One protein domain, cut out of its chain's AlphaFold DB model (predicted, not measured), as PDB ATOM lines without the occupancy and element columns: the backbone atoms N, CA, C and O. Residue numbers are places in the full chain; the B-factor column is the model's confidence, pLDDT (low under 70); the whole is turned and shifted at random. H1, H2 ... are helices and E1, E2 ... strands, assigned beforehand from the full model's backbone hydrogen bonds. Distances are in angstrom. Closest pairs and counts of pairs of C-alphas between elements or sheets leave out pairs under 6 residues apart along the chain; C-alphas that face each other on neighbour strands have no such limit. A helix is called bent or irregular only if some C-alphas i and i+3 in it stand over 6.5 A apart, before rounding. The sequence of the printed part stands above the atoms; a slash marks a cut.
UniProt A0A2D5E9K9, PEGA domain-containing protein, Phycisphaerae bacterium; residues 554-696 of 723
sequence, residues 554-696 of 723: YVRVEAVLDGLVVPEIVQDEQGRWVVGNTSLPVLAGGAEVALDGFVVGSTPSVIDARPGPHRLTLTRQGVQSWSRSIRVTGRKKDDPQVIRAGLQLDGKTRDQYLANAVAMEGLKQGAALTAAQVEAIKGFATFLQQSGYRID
ATOM      1  N   TYR A 554      18.905  -8.814 -52.560       84.31
ATOM      2  CA  TYR A 554      19.413  -8.722 -51.192       84.31
ATOM      3  C   TYR A 554      18.369  -8.097 -50.261       84.31
ATOM      4  O   TYR A 554      17.849  -7.012 -50.530       84.31
ATOM      5  N   VAL A 555      18.084  -8.761 -49.138       88.25
ATOM      6  CA  VAL A 555      17.103  -8.324 -48.131       88.25
ATOM      7  C   VAL A 555      17.789  -8.122 -46.782       88.25
ATOM      8  O   VAL A 555      18.438  -9.027 -46.266       88.25
ATOM      9  N   ARG A 556      17.623  -6.947 -46.170       90.62
ATOM     10  CA  ARG A 556      18.071  -6.658 -44.800       90.62
ATOM     11  C   ARG A 556      16.938  -6.963 -43.826       90.62
ATOM     12  O   ARG A 556      15.893  -6.325 -43.885       90.62
ATOM     13  N   VAL A 557      17.150  -7.910 -42.918       89.00
ATOM     14  CA  VAL A 557      16.157  -8.347 -41.929       89.00
ATOM     15  C   VAL A 557      16.498  -7.778 -40.554       89.00
ATOM     16  O   VAL A 557      17.546  -8.071 -39.977       89.00
ATOM     17  N   GLU A 558      15.581  -6.980 -40.016       87.25
ATOM     18  CA  GLU A 558      15.684  -6.316 -38.718       87.25
ATOM     19  C   GLU A 558      14.502  -6.724 -37.831       87.25
ATOM     20  O   GLU A 558      13.356  -6.720 -38.275       87.25
ATOM     21  N   ALA A 559      14.760  -7.049 -36.563       85.12
ATOM     22  CA  ALA A 559      13.718  -7.367 -35.591       85.12
ATOM     23  C   ALA A 559      13.600  -6.264 -34.538       85.12
ATOM     24  O   ALA A 559      14.589  -5.913 -33.895       85.12
ATOM     25  N   VAL A 560      12.383  -5.765 -34.336       86.12
ATOM     26  CA  VAL A 560      12.024  -4.726 -33.363       86.12
ATOM     27  C   VAL A 560      11.073  -5.338 -32.339       86.12
ATOM     28  O   VAL A 560      10.165  -6.066 -32.726       86.12
ATOM     29  N   LEU A 561      11.241  -5.053 -31.050       82.06
ATOM     30  CA  LEU A 561      10.271  -5.461 -30.034       82.06
ATOM     31  C   LEU A 561       9.009  -4.593 -30.132       82.06
ATOM     32  O   LEU A 561       9.057  -3.373 -29.975       82.06
ATOM     33  N   ASP A 562       7.875  -5.232 -30.403       79.69
ATOM     34  CA  ASP A 562       6.601  -4.552 -30.632       79.69
ATOM     35  C   ASP A 562       6.099  -3.854 -29.354       79.69
ATOM     36  O   ASP A 562       6.063  -4.443 -28.271       79.69
ATOM     37  N   GLY A 563       5.752  -2.572 -29.476       69.00
ATOM     38  CA  GLY A 563       5.372  -1.702 -28.358       69.00
ATOM     39  C   GLY A 563       6.499  -1.304 -27.388       69.00
ATOM     40  O   GLY A 563       6.208  -0.632 -26.398       69.00
ATOM     41  N   LEU A 564       7.763  -1.684 -27.626       74.50
ATOM     42  CA  LEU A 564       8.888  -1.410 -26.719       74.50
ATOM     43  C   LEU A 564       9.824  -0.315 -27.264       74.50
ATOM     44  O   LEU A 564      10.552  -0.501 -28.242       74.50
ATOM     45  N   VAL A 565       9.851   0.819 -26.561       79.31
ATOM     46  CA  VAL A 565      10.746   1.958 -26.817       79.31
ATOM     47  C   VAL A 565      11.425   2.421 -25.526       79.31
ATOM     48  O   VAL A 565      10.894   2.222 -24.433       79.31
ATOM     49  N   VAL A 566      12.577   3.077 -25.655       81.44
ATOM     50  CA  VAL A 566      13.274   3.778 -24.563       81.44
ATOM     51  C   VAL A 566      13.420   5.266 -24.899       81.44
ATOM     52  O   VAL A 566      13.607   5.598 -26.070       81.44
ATOM     53  N   PRO A 567      13.348   6.189 -23.925       83.25
ATOM     54  CA  PRO A 567      13.633   7.596 -24.193       83.25
ATOM     55  C   PRO A 567      15.118   7.781 -24.524       83.25
ATOM     56  O   PRO A 567      15.984   7.162 -23.898       83.25
ATOM     57  N   GLU A 568      15.447   8.657 -25.473       83.81
ATOM     58  CA  GLU A 568      16.827   9.108 -25.641       83.81
ATOM     59  C   GLU A 568      17.269   9.900 -24.399       83.81
ATOM     60  O   GLU A 568      16.491  10.640 -23.798       83.81
ATOM     61  N   ILE A 569      18.525   9.732 -23.987       83.38
ATOM     62  CA  ILE A 569      19.102  10.401 -22.817       83.38
ATOM     63  C   ILE A 569      20.417  11.035 -23.257       83.38
ATOM     64  O   ILE A 569      21.284  10.344 -23.791       83.38
ATOM     65  N   VAL A 570      20.567  12.339 -23.045       83.94
ATOM     66  CA  VAL A 570      21.691  13.148 -23.550       83.94
ATOM     67  C   VAL A 570      22.349  13.943 -22.429       83.94
ATOM     68  O   VAL A 570      21.735  14.160 -21.386       83.94
ATOM     69  N   GLN A 571      23.594  14.385 -22.621       82.31
ATOM     70  CA  GLN A 571      24.212  15.372 -21.729       82.31
ATOM     71  C   GLN A 571      23.859  16.802 -22.153       82.31
ATOM     72  O   GLN A 571      23.991  17.138 -23.331       82.31
ATOM     73  N   ASP A 572      23.451  17.634 -21.194       80.12
ATOM     74  CA  ASP A 572      23.308  19.081 -21.388       80.12
ATOM     75  C   ASP A 572      24.668  19.808 -21.398       80.12
ATOM     76  O   ASP A 572      25.718  19.224 -21.116       80.12
ATOM     77  N   GLU A 573      24.655  21.110 -21.699       75.62
ATOM     78  CA  GLU A 573      25.843  21.986 -21.700       75.62
ATOM     79  C   GLU A 573      26.567  22.051 -20.339       75.62
ATOM     80  O   GLU A 573      27.701  22.515 -20.251       75.62
ATOM     81  N   GLN A 574      25.917  21.586 -19.269       78.31
ATOM     82  CA  GLN A 574      26.415  21.559 -17.894       78.31
ATOM     83  C   GLN A 574      26.878  20.140 -17.490       78.31
ATOM     84  O   GLN A 574      27.191  19.893 -16.323       78.31
ATOM     85  N   GLY A 575      26.941  19.202 -18.446       78.00
ATOM     86  CA  GLY A 575      27.414  17.825 -18.276       78.00
ATOM     87  C   GLY A 575      26.420  16.875 -17.598       78.00
ATOM     88  O   GLY A 575      26.765  15.720 -17.328       78.00
ATOM     89  N   ARG A 576      25.194  17.325 -17.312       82.56
ATOM     90  CA  ARG A 576      24.164  16.543 -16.614       82.56
ATOM     91  C   ARG A 576      23.372  15.710 -17.614       82.56
ATOM     92  O   ARG A 576      23.080  16.168 -18.712       82.56
ATOM     93  N   TRP A 577      22.975  14.504 -17.217       84.81
ATOM     94  CA  TRP A 577      22.095  13.669 -18.035       84.81
ATOM     95  C   TRP A 577      20.654  14.189 -17.987       84.81
ATOM     96  O   TRP A 577      20.110  14.410 -16.904       84.81
ATOM     97  N   VAL A 578      20.038  14.362 -19.152       85.25
ATOM     98  CA  VAL A 578      18.684  14.897 -19.346       85.25
ATOM     99  C   VAL A 578      17.898  13.967 -20.272       85.25
ATOM    100  O   VAL A 578      18.448  13.404 -21.220       85.25
ATOM    101  N   VAL A 579      16.603  13.802 -19.996       84.00
ATOM    102  CA  VAL A 579      15.676  13.040 -20.851       84.00
ATOM    103  C   VAL A 579      15.377  13.837 -22.126       84.00
ATOM    104  O   VAL A 579      14.849  14.948 -22.052       84.00
ATOM    105  N   GLY A 580      15.710  13.271 -23.284       81.12
ATOM    106  CA  GLY A 580      15.479  13.862 -24.600       81.12
ATOM    107  C   GLY A 580      14.010  13.848 -25.040       81.12
ATOM    108  O   GLY A 580      13.111  13.411 -24.322       81.12
ATOM    109  N   ASN A 581      13.767  14.349 -26.252       77.44
ATOM    110  CA  ASN A 581      12.450  14.386 -26.897       77.44
ATOM    111  C   ASN A 581      12.149  13.141 -27.758       77.44
ATOM    112  O   ASN A 581      10.980  12.843 -27.992       77.44
ATOM    113  N   THR A 582      13.179  12.420 -28.208       77.38
ATOM    114  CA  THR A 582      13.073  11.229 -29.067       77.38
ATOM    115  C   THR A 582      12.857   9.948 -28.256       77.38
ATOM    116  O   THR A 582      13.502   9.746 -27.228       77.38
ATOM    117  N   SER A 583      12.014   9.043 -28.759       79.50
ATOM    118  CA  SER A 583      11.923   7.650 -28.294       79.50
ATOM    119  C   SER A 583      12.579   6.717 -29.312       79.50
ATOM    120  O   SER A 583      12.255   6.772 -30.498       79.50
ATOM    121  N   LEU A 584      13.485   5.859 -28.853       79.62
ATOM    122  CA  LEU A 584      14.268   4.931 -29.670       79.62
ATOM    123  C   LEU A 584      13.689   3.507 -29.550       79.62
ATOM    124  O   LEU A 584      13.407   3.071 -28.428       79.62
ATOM    125  N   PRO A 585      13.491   2.762 -30.653       79.56
ATOM    126  CA  PRO A 585      12.922   1.421 -30.595       79.56
ATOM    127  C   PRO A 585      13.972   0.371 -30.215       79.56
ATOM    128  O   PRO A 585      15.149   0.464 -30.580       79.56
ATOM    129  N   VAL A 586      13.534  -0.655 -29.481       81.25
ATOM    130  CA  VAL A 586      14.410  -1.735 -29.008       81.25
ATOM    131  C   VAL A 586      14.493  -2.841 -30.062       81.25
ATOM    132  O   VAL A 586      13.490  -3.463 -30.408       81.25
ATOM    133  N   LEU A 587      15.695  -3.107 -30.570       81.00
ATOM    134  CA  LEU A 587      15.980  -4.188 -31.513       81.00
ATOM    135  C   LEU A 587      16.248  -5.511 -30.791       81.00
ATOM    136  O   LEU A 587      17.008  -5.570 -29.822       81.00
ATOM    137  N   ALA A 588      15.710  -6.601 -31.331       79.94
ATOM    138  CA  ALA A 588      16.036  -7.961 -30.920       79.94
ATOM    139  C   ALA A 588      17.190  -8.511 -31.774       79.94
ATOM    140  O   ALA A 588      16.968  -9.040 -32.863       79.94
ATOM    141  N   GLY A 589      18.430  -8.385 -31.291       78.06
ATOM    142  CA  GLY A 589      19.618  -8.939 -31.952       78.06
ATOM    143  C   GLY A 589      19.800 -10.419 -31.613       78.06
ATOM    144  O   GLY A 589      19.761 -10.786 -30.439       78.06
ATOM    145  N   GLY A 590      19.949 -11.289 -32.609       79.38
ATOM    146  CA  GLY A 590      20.018 -12.741 -32.424       79.38
ATOM    147  C   GLY A 590      18.652 -13.431 -32.339       79.38
ATOM    148  O   GLY A 590      18.495 -14.371 -31.567       79.38
ATOM    149  N   ALA A 591      17.638 -12.945 -33.060       84.38
ATOM    150  CA  ALA A 591      16.535 -13.814 -33.479       84.38
ATOM    151  C   ALA A 591      17.006 -14.603 -34.711       84.38
ATOM    152  O   ALA A 591      17.645 -14.019 -35.584       84.38
ATOM    153  N   GLU A 592      16.733 -15.902 -34.777       85.12
ATOM    154  CA  GLU A 592      17.018 -16.714 -35.964       85.12
ATOM    155  C   GLU A 592      16.125 -16.244 -37.114       85.12
ATOM    156  O   GLU A 592      14.938 -15.969 -36.922       85.12
ATOM    157  N   VAL A 593      16.709 -16.127 -38.304       87.50
ATOM    158  CA  VAL A 593      16.029 -15.731 -39.537       87.50
ATOM    159  C   VAL A 593      15.975 -16.951 -40.440       87.50
ATOM    160  O   VAL A 593      17.018 -17.479 -40.826       87.50
ATOM    161  N   ALA A 594      14.768 -17.379 -40.795       75.44
ATOM    162  CA  ALA A 594      14.538 -18.458 -41.740       75.44
ATOM    163  C   ALA A 594      13.801 -17.961 -42.989       75.44
ATOM    164  O   ALA A 594      12.810 -17.234 -42.882       75.44
ATOM    165  N   LEU A 595      14.271 -18.383 -44.160       80.38
ATOM    166  CA  LEU A 595      13.628 -18.161 -45.452       80.38
ATOM    167  C   LEU A 595      13.145 -19.516 -45.979       80.38
ATOM    168  O   LEU A 595      13.906 -20.479 -46.005       80.38
ATOM    169  N   ASP A 596      11.855 -19.614 -46.295       71.31
ATOM    170  CA  ASP A 596      11.184 -20.824 -46.806       71.31
ATOM    171  C   ASP A 596      11.358 -22.087 -45.937       71.31
ATOM    172  O   ASP A 596      11.172 -23.211 -46.393       71.31
ATOM    173  N   GLY A 597      11.674 -21.896 -44.652       61.28
ATOM    174  CA  GLY A 597      11.914 -22.960 -43.670       61.28
ATOM    175  C   GLY A 597      13.391 -23.232 -43.367       61.28
ATOM    176  O   GLY A 597      13.685 -23.839 -42.339       61.28
ATOM    177  N   PHE A 598      14.325 -22.734 -44.181       58.16
ATOM    178  CA  PHE A 598      15.766 -22.869 -43.949       58.16
ATOM    179  C   PHE A 598      16.299 -21.692 -43.131       58.16
ATOM    180  O   PHE A 598      16.060 -20.537 -43.481       58.16
ATOM    181  N   VAL A 599      17.044 -21.958 -42.053       76.50
ATOM    182  CA  VAL A 599      17.703 -20.904 -41.260       76.50
ATOM    183  C   VAL A 599      18.871 -20.327 -42.063       76.50
ATOM    184  O   VAL A 599      19.853 -21.016 -42.322       76.50
ATOM    185  N   VAL A 600      18.752 -19.055 -42.444       79.44
ATOM    186  CA  VAL A 600      19.702 -18.319 -43.299       79.44
ATOM    187  C   VAL A 600      20.582 -17.334 -42.519       79.44
ATOM    188  O   VAL A 600      21.562 -16.826 -43.053       79.44
ATOM    189  N   GLY A 601      20.268 -17.055 -41.250       79.50
ATOM    190  CA  GLY A 601      21.090 -16.189 -40.405       79.50
ATOM    191  C   GLY A 601      20.425 -15.813 -39.082       79.50
ATOM    192  O   GLY A 601      19.507 -16.488 -38.616       79.50
ATOM    193  N   SER A 602      20.873 -14.704 -38.490       86.50
ATOM    194  CA  SER A 602      20.284 -14.136 -37.274       86.50
ATOM    195  C   SER A 602      20.293 -12.606 -37.311       86.50
ATOM    196  O   SER A 602      21.213 -11.997 -37.850       86.50
ATOM    197  N   THR A 603      19.296 -11.965 -36.704       84.50
ATOM    198  CA  THR A 603      19.097 -10.509 -36.793       84.50
ATOM    199  C   THR A 603      20.177  -9.667 -36.087       84.50
ATOM    200  O   THR A 603      20.616 -10.019 -34.990       84.50
ATOM    201  N   PRO A 604      20.533  -8.478 -36.612       82.62
ATOM    202  CA  PRO A 604      20.255  -8.005 -37.966       82.62
ATOM    203  C   PRO A 604      21.173  -8.697 -38.988       82.62
ATOM    204  O   PRO A 604      22.382  -8.779 -38.780       82.62
ATOM    205  N   SER A 605      20.609  -9.136 -40.112       83.31
ATOM    206  CA  SER A 605      21.347  -9.807 -41.195       83.31
ATOM    207  C   SER A 605      20.928  -9.278 -42.562       83.31
ATOM    208  O   SER A 605      19.779  -8.882 -42.749       83.31
ATOM    209  N   VAL A 606      21.843  -9.304 -43.532       87.12
ATOM    210  CA  VAL A 606      21.494  -9.211 -44.957       87.12
ATOM    211  C   VAL A 606      21.533 -10.626 -45.519       87.12
ATOM    212  O   VAL A 606      22.534 -11.313 -45.332       87.12
ATOM    213  N   ILE A 607      20.447 -11.045 -46.160       86.88
ATOM    214  CA  ILE A 607      20.299 -12.351 -46.806       86.88
ATOM    215  C   ILE A 607      20.195 -12.158 -48.318       86.88
ATOM    216  O   ILE A 607      19.585 -11.191 -48.783       86.88
ATOM    217  N   ASP A 608      20.801 -13.062 -49.072       84.75
ATOM    218  CA  ASP A 608      20.653 -13.198 -50.515       84.75
ATOM    219  C   ASP A 608      19.573 -14.233 -50.859       84.75
ATOM    220  O   ASP A 608      19.454 -15.279 -50.221       84.75
ATOM    221  N   ALA A 609      18.746 -13.910 -51.849       79.69
ATOM    222  CA  ALA A 609      17.651 -14.746 -52.329       79.69
ATOM    223  C   ALA A 609      17.357 -14.442 -53.806       79.69
ATOM    224  O   ALA A 609      17.805 -13.429 -54.349       79.69
ATOM    225  N   ARG A 610      16.589 -15.301 -54.480       74.06
ATOM    226  CA  ARG A 610      16.088 -14.991 -55.829       74.06
ATOM    227  C   ARG A 610      14.983 -13.926 -55.731       74.06
ATOM    228  O   ARG A 610      14.263 -13.908 -54.737       74.06
ATOM    229  N   PRO A 611      14.817 -13.025 -56.712       72.38
ATOM    230  CA  PRO A 611      13.605 -12.222 -56.831       72.38
ATOM    231  C   PRO A 611      12.368 -13.118 -56.955       72.38
ATOM    232  O   PRO A 611      12.415 -14.149 -57.621       72.38
ATOM    233  N   GLY A 612      11.267 -12.724 -56.314       64.88
ATOM    234  CA  GLY A 612      10.039 -13.524 -56.272       64.88
ATOM    235  C   GLY A 612       9.415 -13.637 -54.875       64.88
ATOM    236  O   GLY A 612       9.838 -12.944 -53.942       64.88
ATOM    237  N   PRO A 613       8.355 -14.448 -54.714       66.56
ATOM    238  CA  PRO A 613       7.674 -14.655 -53.438       66.56
ATOM    239  C   PRO A 613       8.450 -15.612 -52.516       66.56
ATOM    240  O   PRO A 613       8.800 -16.716 -52.913       66.56
ATOM    241  N   HIS A 614       8.651 -15.213 -51.258       77.56
ATOM    242  CA  HIS A 614       9.341 -16.000 -50.229       77.56
ATOM    243  C   HIS A 614       8.628 -15.897 -48.868       77.56
ATOM    244  O   HIS A 614       7.978 -14.895 -48.556       77.56
ATOM    245  N   ARG A 615       8.767 -16.910 -48.008       80.62
ATOM    246  CA  ARG A 615       8.246 -16.917 -46.632       80.62
ATOM    247  C   ARG A 615       9.359 -16.618 -45.634       80.62
ATOM    248  O   ARG A 615      10.180 -17.479 -45.334       80.62
ATOM    249  N   LEU A 616       9.333 -15.421 -45.049       86.12
ATOM    250  CA  LEU A 616      10.258 -15.025 -43.991       86.12
ATOM    251  C   LEU A 616       9.675 -15.373 -42.614       86.12
ATOM    252  O   LEU A 616       8.582 -14.920 -42.270       86.12
ATOM    253  N   THR A 617      10.418 -16.138 -41.817       84.38
ATOM    254  CA  THR A 617      10.071 -16.528 -40.441       84.38
ATOM    255  C   THR A 617      11.177 -16.092 -39.481       84.38
ATOM    256  O   THR A 617      12.356 -16.225 -39.800       84.38
ATOM    257  N   LEU A 618      10.811 -15.568 -38.308       87.38
ATOM    258  CA  LEU A 618      11.740 -15.208 -37.237       87.38
ATOM    259  C   LEU A 618      11.365 -15.902 -35.921       87.38
ATOM    260  O   LEU A 618      10.209 -15.857 -35.486       87.38
ATOM    261  N   THR A 619      12.365 -16.482 -35.255       86.56
ATOM    262  CA  THR A 619      12.236 -17.181 -33.965       86.56
ATOM    263  C   THR A 619      13.243 -16.653 -32.942       86.56
ATOM    264  O   THR A 619      14.383 -16.320 -33.260       86.56
ATOM    265  N   ARG A 620      12.831 -16.550 -31.672       86.25
ATOM    266  CA  ARG A 620      13.707 -16.207 -30.538       86.25
ATOM    267  C   ARG A 620      13.102 -16.752 -29.247       86.25
ATOM    268  O   ARG A 620      11.887 -16.720 -29.075       86.25
ATOM    269  N   GLN A 621      13.937 -17.176 -28.303       84.69
ATOM    270  CA  GLN A 621      13.489 -17.418 -26.932       84.69
ATOM    271  C   GLN A 621      12.907 -16.129 -26.312       84.69
ATOM    272  O   GLN A 621      13.464 -15.045 -26.494       84.69
ATOM    273  N   GLY A 622      11.801 -16.255 -25.570       81.31
ATOM    274  CA  GLY A 622      11.121 -15.136 -24.901       81.31
ATOM    275  C   GLY A 622      10.123 -14.361 -25.774       81.31
ATOM    276  O   GLY A 622       9.599 -13.327 -25.356       81.31
ATOM    277  N   VAL A 623       9.888 -14.817 -27.008       84.19
ATOM    278  CA  VAL A 623       9.163 -14.088 -28.057       84.19
ATOM    279  C   VAL A 623       8.261 -15.050 -28.830       84.19
ATOM    280  O   VAL A 623       8.607 -16.211 -29.039       84.19
ATOM    281  N   GLN A 624       7.107 -14.567 -29.282       84.62
ATOM    282  CA  GLN A 624       6.242 -15.289 -30.213       84.62
ATOM    283  C   GLN A 624       6.894 -15.380 -31.603       84.62
ATOM    284  O   GLN A 624       7.474 -14.411 -32.095       84.62
ATOM    285  N   SER A 625       6.780 -16.536 -32.260       84.44
ATOM    286  CA  SER A 625       7.272 -16.738 -33.628       84.44
ATOM    287  C   SER A 625       6.562 -15.808 -34.615       84.44
ATOM    288  O   SER A 625       5.332 -15.816 -34.694       84.44
ATOM    289  N   TRP A 626       7.325 -15.059 -35.404       88.38
ATOM    290  CA  TRP A 626       6.802 -14.151 -36.425       88.38
ATOM    291  C   TRP A 626       6.973 -14.773 -37.813       88.38
ATOM    292  O   TRP A 626       8.025 -15.330 -38.108       88.38
ATOM    293  N   SER A 627       5.966 -14.681 -38.683       84.69
ATOM    294  CA  SER A 627       6.038 -15.168 -40.070       84.69
ATOM    295  C   SER A 627       5.299 -14.217 -41.004       84.69
ATOM    296  O   SER A 627       4.166 -13.827 -40.720       84.69
ATOM    297  N   ARG A 628       5.902 -13.902 -42.153       85.81
ATOM    298  CA  ARG A 628       5.310 -13.059 -43.196       85.81
ATOM    299  C   ARG A 628       5.766 -13.508 -44.585       85.81
ATOM    300  O   ARG A 628       6.956 -13.704 -44.816       85.81
ATOM    301  N   SER A 629       4.832 -13.591 -45.530       75.94
ATOM    302  CA  SER A 629       5.179 -13.666 -46.953       75.94
ATOM    303  C   SER A 629       5.740 -12.319 -47.415       75.94
ATOM    304  O   SER A 629       5.096 -11.280 -47.241       75.94
ATOM    305  N   ILE A 630       6.937 -12.334 -47.987       79.50
ATOM    306  CA  ILE A 630       7.615 -11.184 -48.588       79.50
ATOM    307  C   ILE A 630       7.787 -11.428 -50.093       79.50
ATOM    308  O   ILE A 630       7.791 -12.572 -50.540       79.50
ATOM    309  N   ARG A 631       7.954 -10.362 -50.881       74.62
ATOM    310  CA  ARG A 631       8.496 -10.461 -52.242       74.62
ATOM    311  C   ARG A 631       9.912  -9.899 -52.210       74.62
ATOM    312  O   ARG A 631      10.086  -8.746 -51.815       74.62
ATOM    313  N   VAL A 632      10.896 -10.716 -52.566       77.94
ATOM    314  CA  VAL A 632      12.291 -10.307 -52.756       77.94
ATOM    315  C   VAL A 632      12.388  -9.558 -54.082       77.94
ATOM    316  O   VAL A 632      11.771  -9.956 -55.070       77.94
ATOM    317  N   THR A 633      13.153  -8.471 -54.104       69.50
ATOM    318  CA  THR A 633      13.413  -7.653 -55.296       69.50
ATOM    319  C   THR A 633      14.885  -7.739 -55.688       69.50
ATOM    320  O   THR A 633      15.741  -7.878 -54.815       69.50
ATOM    321  N   GLY A 634      15.200  -7.622 -56.983       62.56
ATOM    322  CA  GLY A 634      16.565  -7.691 -57.538       62.56
ATOM    323  C   GLY A 634      17.485  -6.511 -57.189       62.56
ATOM    324  O   GLY A 634      18.336  -6.130 -57.990       62.56
ATOM    325  N   ARG A 635      17.305  -5.889 -56.016       67.38
ATOM    326  CA  ARG A 635      18.178  -4.819 -55.525       67.38
ATOM    327  C   ARG A 635      19.582  -5.340 -55.236       67.38
ATOM    328  O   ARG A 635      19.755  -6.479 -54.812       67.38
ATOM    329  N   LYS A 636      20.570  -4.459 -55.404       73.31
ATOM    330  CA  LYS A 636      21.994  -4.729 -55.161       73.31
ATOM    331  C   LYS A 636      22.304  -4.824 -53.664       73.31
ATOM    332  O   LYS A 636      21.609  -4.246 -52.836       73.31
ATOM    333  N   LYS A 637      23.411  -5.492 -53.334       75.81
ATOM    334  CA  LYS A 637      23.876  -5.730 -51.955       75.81
ATOM    335  C   LYS A 637      24.077  -4.456 -51.124       75.81
ATOM    336  O   LYS A 637      23.933  -4.508 -49.904       75.81
ATOM    337  N   ASP A 638      24.388  -3.345 -51.785       75.69
ATOM    338  CA  ASP A 638      24.673  -2.048 -51.162       75.69
ATOM    339  C   ASP A 638      23.396  -1.238 -50.840       75.69
ATOM    340  O   ASP A 638      23.413  -0.405 -49.939       75.69
ATOM    341  N   ASP A 639      22.269  -1.544 -51.501       77.81
ATOM    342  CA  ASP A 639      20.920  -1.027 -51.203       77.81
ATOM    343  C   ASP A 639      19.939  -2.203 -50.975       77.81
ATOM    344  O   ASP A 639      19.051  -2.463 -51.789       77.81
ATOM    345  N   PRO A 640      20.107  -2.992 -49.898       85.12
ATOM    346  CA  PRO A 640      19.279  -4.166 -49.665       85.12
ATOM    347  C   PRO A 640      17.871  -3.767 -49.205       85.12
ATOM    348  O   PRO A 640      17.694  -2.908 -48.338       85.12
ATOM    349  N   GLN A 641      16.855  -4.460 -49.714       86.38
ATOM    350  CA  GLN A 641      15.452  -4.269 -49.344       86.38
ATOM    351  C   GLN A 641      15.253  -4.485 -47.833       86.38
ATOM    352  O   GLN A 641      15.423  -5.596 -47.336       86.38
ATOM    353  N   VAL A 642      14.880  -3.444 -47.083       87.38
ATOM    354  CA  VAL A 642      14.770  -3.530 -45.615       87.38
ATOM    355  C   VAL A 642      13.400  -4.063 -45.178       87.38
ATOM    356  O   VAL A 642      12.362  -3.479 -45.485       87.38
ATOM    357  N   ILE A 643      13.398  -5.148 -44.401       86.12
ATOM    358  CA  ILE A 643      12.221  -5.748 -43.768       86.12
ATOM    359  C   ILE A 643      12.363  -5.648 -42.246       86.12
ATOM    360  O   ILE A 643      13.237  -6.274 -41.645       86.12
ATOM    361  N   ARG A 644      11.464  -4.879 -41.618       86.69
ATOM    362  CA  ARG A 644      11.354  -4.740 -40.157       86.69
ATOM    363  C   ARG A 644      10.232  -5.636 -39.620       86.69
ATOM    364  O   ARG A 644       9.067  -5.458 -39.979       86.69
ATOM    365  N   ALA A 645      10.585  -6.596 -38.772       85.50
ATOM    366  CA  ALA A 645       9.676  -7.535 -38.120       85.50
ATOM    367  C   ALA A 645       9.330  -7.062 -36.698       85.50
ATOM    368  O   ALA A 645      10.220  -6.903 -35.863       85.50
ATOM    369  N   GLY A 646       8.039  -6.853 -36.421       86.31
ATOM    370  CA  GLY A 646       7.527  -6.560 -35.079       86.31
ATOM    371  C   GLY A 646       7.387  -7.842 -34.259       86.31
ATOM    372  O   GLY A 646       6.507  -8.657 -34.527       86.31
ATOM    373  N   LEU A 647       8.271  -8.028 -33.284       86.44
ATOM    374  CA  LEU A 647       8.368  -9.209 -32.434       86.44
ATOM    375  C   LEU A 647       7.665  -8.982 -31.090       86.44
ATOM    376  O   LEU A 647       8.066  -8.119 -30.310       86.44
ATOM    377  N   GLN A 648       6.644  -9.785 -30.790       86.06
ATOM    378  CA  GLN A 648       5.891  -9.693 -29.535       86.06
ATOM    379  C   GLN A 648       6.481 -10.609 -28.458       86.06
ATOM    380  O   GLN A 648       6.610 -11.817 -28.664       86.06
ATOM    381  N   LEU A 649       6.812 -10.043 -27.293       83.56
ATOM    382  CA  LEU A 649       7.282 -10.808 -26.131       83.56
ATOM    383  C   LEU A 649       6.234 -11.834 -25.666       83.56
ATOM    384  O   LEU A 649       5.027 -11.579 -25.731       83.56
ATOM    385  N   ASP A 650       6.696 -12.971 -25.140       85.31
ATOM    386  CA  ASP A 650       5.832 -13.861 -24.359       85.31
ATOM    387  C   ASP A 650       5.481 -13.239 -22.994       85.31
ATOM    388  O   ASP A 650       6.134 -12.300 -22.532       85.31
ATOM    389  N   GLY A 651       4.426 -13.741 -22.337       79.88
ATOM    390  CA  GLY A 651       3.926 -13.151 -21.088       79.88
ATOM    391  C   GLY A 651       4.980 -13.087 -19.977       79.88
ATOM    392  O   GLY A 651       5.145 -12.052 -19.342       79.88
ATOM    393  N   LYS A 652       5.772 -14.150 -19.806       83.44
ATOM    394  CA  LYS A 652       6.811 -14.225 -18.768       83.44
ATOM    395  C   LYS A 652       7.941 -13.223 -19.025       83.44
ATOM    396  O   LYS A 652       8.435 -12.589 -18.094       83.44
ATOM    397  N   THR A 653       8.357 -13.091 -20.278       83.62
ATOM    398  CA  THR A 653       9.436 -12.190 -20.702       83.62
ATOM    399  C   THR A 653       8.967 -10.737 -20.663       83.62
ATOM    400  O   THR A 653       9.719  -9.856 -20.253       83.62
ATOM    401  N   ARG A 654       7.691 -10.488 -20.987       82.81
ATOM    402  CA  ARG A 654       7.018  -9.199 -20.791       82.81
ATOM    403  C   ARG A 654       6.973  -8.799 -19.316       82.81
ATOM    404  O   ARG A 654       7.338  -7.670 -19.008       82.81
ATOM    405  N   ASP A 655       6.594  -9.701 -18.413       82.19
ATOM    406  CA  ASP A 655       6.559  -9.426 -16.969       82.19
ATOM    407  C   ASP A 655       7.960  -9.098 -16.422       82.19
ATOM    408  O   ASP A 655       8.133  -8.138 -15.669       82.19
ATOM    409  N   GLN A 656       8.985  -9.845 -16.852       81.56
ATOM    410  CA  GLN A 656      10.387  -9.572 -16.510       81.56
ATOM    411  C   GLN A 656      10.876  -8.226 -17.063       81.56
ATOM    412  O   GLN A 656      11.553  -7.481 -16.354       81.56
ATOM    413  N   TYR A 657      10.516  -7.889 -18.305       80.69
ATOM    414  CA  TYR A 657      10.837  -6.593 -18.899       80.69
ATOM    415  C   TYR A 657      10.172  -5.448 -18.128       80.69
ATOM    416  O   TYR A 657      10.854  -4.494 -17.766       80.69
ATOM    417  N   LEU A 658       8.874  -5.557 -17.822       80.25
ATOM    418  CA  LEU A 658       8.121  -4.544 -17.076       80.25
ATOM    419  C   LEU A 658       8.703  -4.316 -15.675       80.25
ATOM    420  O   LEU A 658       8.890  -3.167 -15.285       80.25
ATOM    421  N   ALA A 659       9.067  -5.384 -14.954       79.81
ATOM    422  CA  ALA A 659       9.696  -5.281 -13.635       79.81
ATOM    423  C   ALA A 659      11.029  -4.505 -13.657       79.81
ATOM    424  O   ALA A 659      11.322  -3.760 -12.724       79.81
ATOM    425  N   ASN A 660      11.814  -4.635 -14.732       77.88
ATOM    426  CA  ASN A 660      13.058  -3.882 -14.917       77.88
ATOM    427  C   ASN A 660      12.811  -2.464 -15.474       77.88
ATOM    428  O   ASN A 660      13.542  -1.529 -15.144       77.88
ATOM    429  N   ALA A 661      11.771  -2.282 -16.294       74.38
ATOM    430  CA  ALA A 661      11.431  -1.019 -16.952       74.38
ATOM    431  C   ALA A 661      10.872   0.059 -16.004       74.38
ATOM    432  O   ALA A 661      10.822   1.223 -16.396       74.38
ATOM    433  N   VAL A 662      10.542  -0.280 -14.749       75.75
ATOM    434  CA  VAL A 662      10.177   0.689 -13.691       75.75
ATOM    435  C   VAL A 662      11.231   1.802 -13.540       75.75
ATOM    436  O   VAL A 662      10.891   2.939 -13.227       75.75
ATOM    437  N   ALA A 663      12.506   1.528 -13.847       71.44
ATOM    438  CA  ALA A 663      13.576   2.535 -13.877       71.44
ATOM    439  C   ALA A 663      13.354   3.686 -14.889       71.44
ATOM    440  O   ALA A 663      13.973   4.741 -14.755       71.44
ATOM    441  N   MET A 664      12.486   3.486 -15.887       71.56
ATOM    442  CA  MET A 664      12.098   4.475 -16.902       71.56
ATOM    443  C   MET A 664      10.731   5.118 -16.622       71.56
ATOM    444  O   MET A 664      10.350   6.080 -17.292       71.56
ATOM    445  N   GLU A 665       9.970   4.599 -15.656       68.69
ATOM    446  CA  GLU A 665       8.614   5.058 -15.378       68.69
ATOM    447  C   GLU A 665       8.622   6.432 -14.686       68.69
ATOM    448  O   GLU A 665       9.421   6.714 -13.793       68.69
ATOM    449  N   GLY A 666       7.746   7.336 -15.132       68.44
ATOM    450  CA  GLY A 666       7.663   8.701 -14.601       68.44
ATOM    451  C   GLY A 666       8.797   9.650 -15.020       68.44
ATOM    452  O   GLY A 666       8.797  10.806 -14.583       68.44
ATOM    453  N   LEU A 667       9.734   9.224 -15.880       78.25
ATOM    454  CA  LEU A 667      10.727  10.116 -16.485       78.25
ATOM    455  C   LEU A 667      10.037  11.179 -17.358       78.25
ATOM    456  O   LEU A 667       9.320  10.863 -18.305       78.25
ATOM    457  N   LYS A 668      10.259  12.460 -17.041       72.50
ATOM    458  CA  LYS A 668       9.699  13.601 -17.784       72.50
ATOM    459  C   LYS A 668      10.721  14.143 -18.781       72.50
ATOM    460  O   LYS A 668      11.880  14.331 -18.419       72.50
ATOM    461  N   GLN A 669      10.278  14.446 -20.001       74.94
ATOM    462  CA  GLN A 669      11.098  15.123 -21.015       74.94
ATOM    463  C   GLN A 669      11.697  16.424 -20.458       74.94
ATOM    464  O   GLN A 669      11.034  17.154 -19.720       74.94
ATOM    465  N   GLY A 670      12.962  16.699 -20.783       65.62
ATOM    466  CA  GLY A 670      13.695  17.876 -20.307       65.62
ATOM    467  C   GLY A 670      14.084  17.855 -18.821       65.62
ATOM    468  O   GLY A 670      14.736  18.791 -18.360       65.62
ATOM    469  N   ALA A 671      13.729  16.818 -18.052       77.69
ATOM    470  CA  ALA A 671      14.152  16.708 -16.658       77.69
ATOM    471  C   ALA A 671      15.614  16.248 -16.553       77.69
ATOM    472  O   ALA A 671      16.011  15.252 -17.163       77.69
ATOM    473  N   ALA A 672      16.398  16.945 -15.726       82.25
ATOM    474  CA  ALA A 672      17.726  16.497 -15.322       82.25
ATOM    475  C   ALA A 672      17.616  15.291 -14.375       82.25
ATOM    476  O   ALA A 672      16.867  15.316 -13.395       82.25
ATOM    477  N   LEU A 673      18.371  14.237 -14.674       84.38
ATOM    478  CA  LEU A 673      18.347  12.971 -13.953       84.38
ATOM    479  C   LEU A 673      19.204  13.045 -12.685       84.38
ATOM    480  O   LEU A 673      20.357  13.480 -12.707       84.38
ATOM    481  N   THR A 674      18.658  12.567 -11.567       87.06
ATOM    482  CA  THR A 674      19.428  12.381 -10.329       87.06
ATOM    483  C   THR A 674      20.444  11.247 -10.479       87.06
ATOM    484  O   THR A 674      20.248  10.323 -11.269       87.06
ATOM    485  N   ALA A 675      21.506  11.253  -9.667       82.94
ATOM    486  CA  ALA A 675      22.518  10.190  -9.681       82.94
ATOM    487  C   ALA A 675      21.917   8.780  -9.488       82.94
ATOM    488  O   ALA A 675      22.359   7.832 -10.131       82.94
ATOM    489  N   ALA A 676      20.866   8.650  -8.667       82.81
ATOM    490  CA  ALA A 676      20.152   7.389  -8.466       82.81
ATOM    491  C   ALA A 676      19.390   6.928  -9.725       82.81
ATOM    492  O   ALA A 676      19.433   5.747 -10.063       82.81
ATOM    493  N   GLN A 677      18.742   7.848 -10.450       84.56
ATOM    494  CA  GLN A 677      18.085   7.532 -11.725       84.56
ATOM    495  C   GLN A 677      19.109   7.143 -12.795       84.56
ATOM    496  O   GLN A 677      18.910   6.148 -13.482       84.56
ATOM    497  N   VAL A 678      20.233   7.862 -12.896       84.88
ATOM    498  CA  VAL A 678      21.326   7.518 -13.824       84.88
ATOM    499  C   VAL A 678      21.873   6.110 -13.550       84.88
ATOM    500  O   VAL A 678      22.152   5.376 -14.495       84.88
ATOM    501  N   GLU A 679      21.986   5.692 -12.285       83.06
ATOM    502  CA  GLU A 679      22.424   4.330 -11.949       83.06
ATOM    503  C   GLU A 679      21.362   3.266 -12.276       83.06
ATOM    504  O   GLU A 679      21.692   2.224 -12.841       83.06
ATOM    505  N   ALA A 680      20.080   3.540 -12.013       82.88
ATOM    506  CA  ALA A 680      18.980   2.651 -12.399       82.88
ATOM    507  C   ALA A 680      18.903   2.458 -13.929       82.88
ATOM    508  O   ALA A 680      18.722   1.341 -14.414       82.88
ATOM    509  N   ILE A 681      19.137   3.531 -14.689       85.12
ATOM    510  CA  ILE A 681      19.201   3.539 -16.156       85.12
ATOM    511  C   ILE A 681      20.377   2.686 -16.673       85.12
ATOM    512  O   ILE A 681      20.188   1.914 -17.612       85.12
ATOM    513  N   LYS A 682      21.560   2.725 -16.035       85.31
ATOM    514  CA  LYS A 682      22.667   1.786 -16.341       85.31
ATOM    515  C   LYS A 682      22.303   0.334 -16.032       85.31
ATOM    516  O   LYS A 682      22.666  -0.554 -16.801       85.31
ATOM    517  N   GLY A 683      21.602   0.083 -14.925       83.81
ATOM    518  CA  GLY A 683      21.114  -1.253 -14.572       83.81
ATOM    519  C   GLY A 683      20.195  -1.817 -15.658       83.81
ATOM    520  O   GLY A 683      20.398  -2.937 -16.125       83.81
ATOM    521  N   PHE A 684      19.255  -1.001 -16.140       84.62
ATOM    522  CA  PHE A 684      18.377  -1.360 -17.252       84.62
ATOM    523  C   PHE A 684      19.136  -1.558 -18.576       84.62
ATOM    524  O   PHE A 684      18.899  -2.543 -19.272       84.62
ATOM    525  N   ALA A 685      20.102  -0.691 -18.899       83.06
ATOM    526  CA  ALA A 685      20.959  -0.844 -20.079       83.06
ATOM    527  C   ALA A 685      21.762  -2.159 -20.051       83.06
ATOM    528  O   ALA A 685      21.820  -2.883 -21.043       83.06
ATOM    529  N   THR A 686      22.300  -2.511 -18.881       84.00
ATOM    530  CA  THR A 686      23.007  -3.779 -18.654       84.00
ATOM    531  C   THR A 686      22.069  -4.978 -18.844       84.00
ATOM    532  O   THR A 686      22.455  -5.963 -19.468       84.00
ATOM    533  N   PHE A 687      20.820  -4.889 -18.369       85.75
ATOM    534  CA  PHE A 687      19.788  -5.909 -18.593       85.75
ATOM    535  C   PHE A 687      19.440  -6.080 -20.083       85.75
ATOM    536  O   PHE A 687      19.364  -7.218 -20.553       85.75
ATOM    537  N   LEU A 688      19.273  -4.987 -20.840       83.62
ATOM    538  CA  LEU A 688      19.041  -5.052 -22.289       83.62
ATOM    539  C   LEU A 688      20.203  -5.757 -23.001       83.62
ATOM    540  O   LEU A 688      19.978  -6.719 -23.737       83.62
ATOM    541  N   GLN A 689      21.436  -5.333 -22.716       81.69
ATOM    542  CA  GLN A 689      22.648  -5.887 -23.318       81.69
ATOM    543  C   GLN A 689      22.813  -7.386 -23.009       81.69
ATOM    544  O   GLN A 689      23.051  -8.182 -23.918       81.69
ATOM    545  N   GLN A 690      22.602  -7.803 -21.754       83.31
ATOM    546  CA  GLN A 690      22.630  -9.217 -21.348       83.31
ATOM    547  C   GLN A 690      21.499 -10.055 -21.972       83.31
ATOM    548  O   GLN A 690      21.664 -11.257 -22.160       83.31
ATOM    549  N   SER A 691      20.378  -9.428 -22.335       79.69
ATOM    550  CA  SER A 691      19.243 -10.072 -23.019       79.69
ATOM    551  C   SER A 691      19.397 -10.124 -24.551       79.69
ATOM    552  O   SER A 691      18.499 -10.591 -25.261       79.69
ATOM    553  N   GLY A 692      20.521  -9.630 -25.089       75.88
ATOM    554  CA  GLY A 692      20.761  -9.522 -26.530       75.88
ATOM    555  C   GLY A 692      19.868  -8.488 -27.223       75.88
ATOM    556  O   GLY A 692      19.578  -8.623 -28.414       75.88
ATOM    557  N   TYR A 693      19.389  -7.486 -26.487       82.75
ATOM    558  CA  TYR A 693      18.662  -6.349 -27.040       82.75
ATOM    559  C   TYR A 693      19.625  -5.197 -27.346       82.75
ATOM    560  O   TYR A 693      20.628  -5.009 -26.661       82.75
ATOM    561  N   ARG A 694      19.320  -4.437 -28.398       77.62
ATOM    562  CA  ARG A 694      20.050  -3.231 -28.827       77.62
ATOM    563  C   ARG A 694      19.056  -2.093 -29.036       77.62
ATOM    564  O   ARG A 694      17.852  -2.326 -29.042       77.62
ATOM    565  N   ILE A 695      19.535  -0.872 -29.230       75.75
ATOM    566  CA  ILE A 695      18.682   0.301 -29.458       75.75
ATOM    567  C   ILE A 695      18.968   0.834 -30.864       75.75
ATOM    568  O   ILE A 695      20.122   1.118 -31.181       75.75
ATOM    569  N   ASP A 696      17.942   0.944 -31.716       66.69
ATOM    570  CA  ASP A 696      18.104   1.552 -33.044       66.69
ATOM    571  C   ASP A 696      18.239   3.068 -32.880       66.69
ATOM    572  O   ASP A 696      17.290   3.756 -32.490       66.69
TER     573      ASP A 696
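Overview. This is residues 554 to 696 of the 723 residues of the protein "PEGA domain-containing protein" of Phycisphaerae bacterium (UniProt A0A2D5E9K9). The domain has two lobes joined by one long strand: at one end a small sandwich, in which the first part of E1 with E5 and E8 is partly face to face with the sheet E4, E3, E6, E7, and at the other end the rest of the long hairpin E1 and E2, with the helical hairpin H1 and H2 beside it. E1 bends sharply and runs from the one lobe into the other. The printed part has 143 residues, with two named helices and nine named strands in the order E1 to E8, H1, H2, E9; the class is mixed, helices and strands. One sheet is branched and mixed, the other antiparallel. The whole is only just loose, close to compact, with a radius of gyration of the C-alphas of 17.9 A, and spans 53 by 35 by 20 A.

Along the chain. E1, residues 554 to 571, begins with C-alpha 554 at (19.413, -8.722, -51.192), bends by 91 degrees at residue 563 and is 38.4 A long. E2, residues 577 to 588, 25.9 A long, bends by 91 degrees at residue 581. E3 is residues 592 to 595, E4 598 to 602, E5 605 to 609, E6 612 to 619, 22.7 A long, E7 626 to 632 and E8 641 to 647. H1, residues 651 to 664, 19.9 A long, is irregular, but only just: C-alphas 660 and 663 are 6.52 A apart. H2, residues 675 to 690, begins with C-alpha 675 at (22.518, 10.190, -9.681) and is 22.6 A long. E9 is residues 693 to 695, with C-alpha 695 at (18.682, 0.301, -29.458).

Arrangement. In the branched sheet E1 and E2 are an antiparallel hairpin, with N 566 and O 584 2.9 A apart, within hydrogen-bond range. E2 and E5 lie on one side of E1, and parallel E8 on the other side. N 555 and O 607 of antiparallel E1 and E5 are 2.9 A apart, N 556 and O 641 of E1 and E8 2.8 A. E9 is antiparallel to E2, with N 587 and O 694 2.8 A apart. The second sheet, strongly twisted, has E4 and E7 as edge strands; N 593 and O 601 of E4 and E3, N 592 and O 619 of E3 and E6, and N 618 and O 626 of E6 and E7 are each 2.8 A apart. The two sheets form a sandwich, two sheets face to face, their facing parts 8.8 A centre to centre and their strands at 43 degrees. H2 is on the branched sheet at a height over the sheet of 6.2 A, over none of its strands; its closest C-alphas to E9 are those of Leu 688 and Arg 694, 6.9 A. H1 only grazes that sheet. H1, with residues 660 to 664 alone, touches H2 in a helical hairpin, a shallow tilt of 29 degrees, opposite ways; the closest C-alphas are those of Ala 663 and Ala 680, 5.6 A. In H2 every O i to N i+4 pair is within hydrogen-bond range, in H1 8 of 10.

Size, cuts and confidence. The C-alphas farthest apart are those of Gln 574 and Gly 612, 54.5 A. The printed part has no cut and no long link. Its mean pLDDT is 80.4; under 70 are residues 563, 597 to 598, 612 to 613, 633 to 635, 665 to 666, 670 and 696.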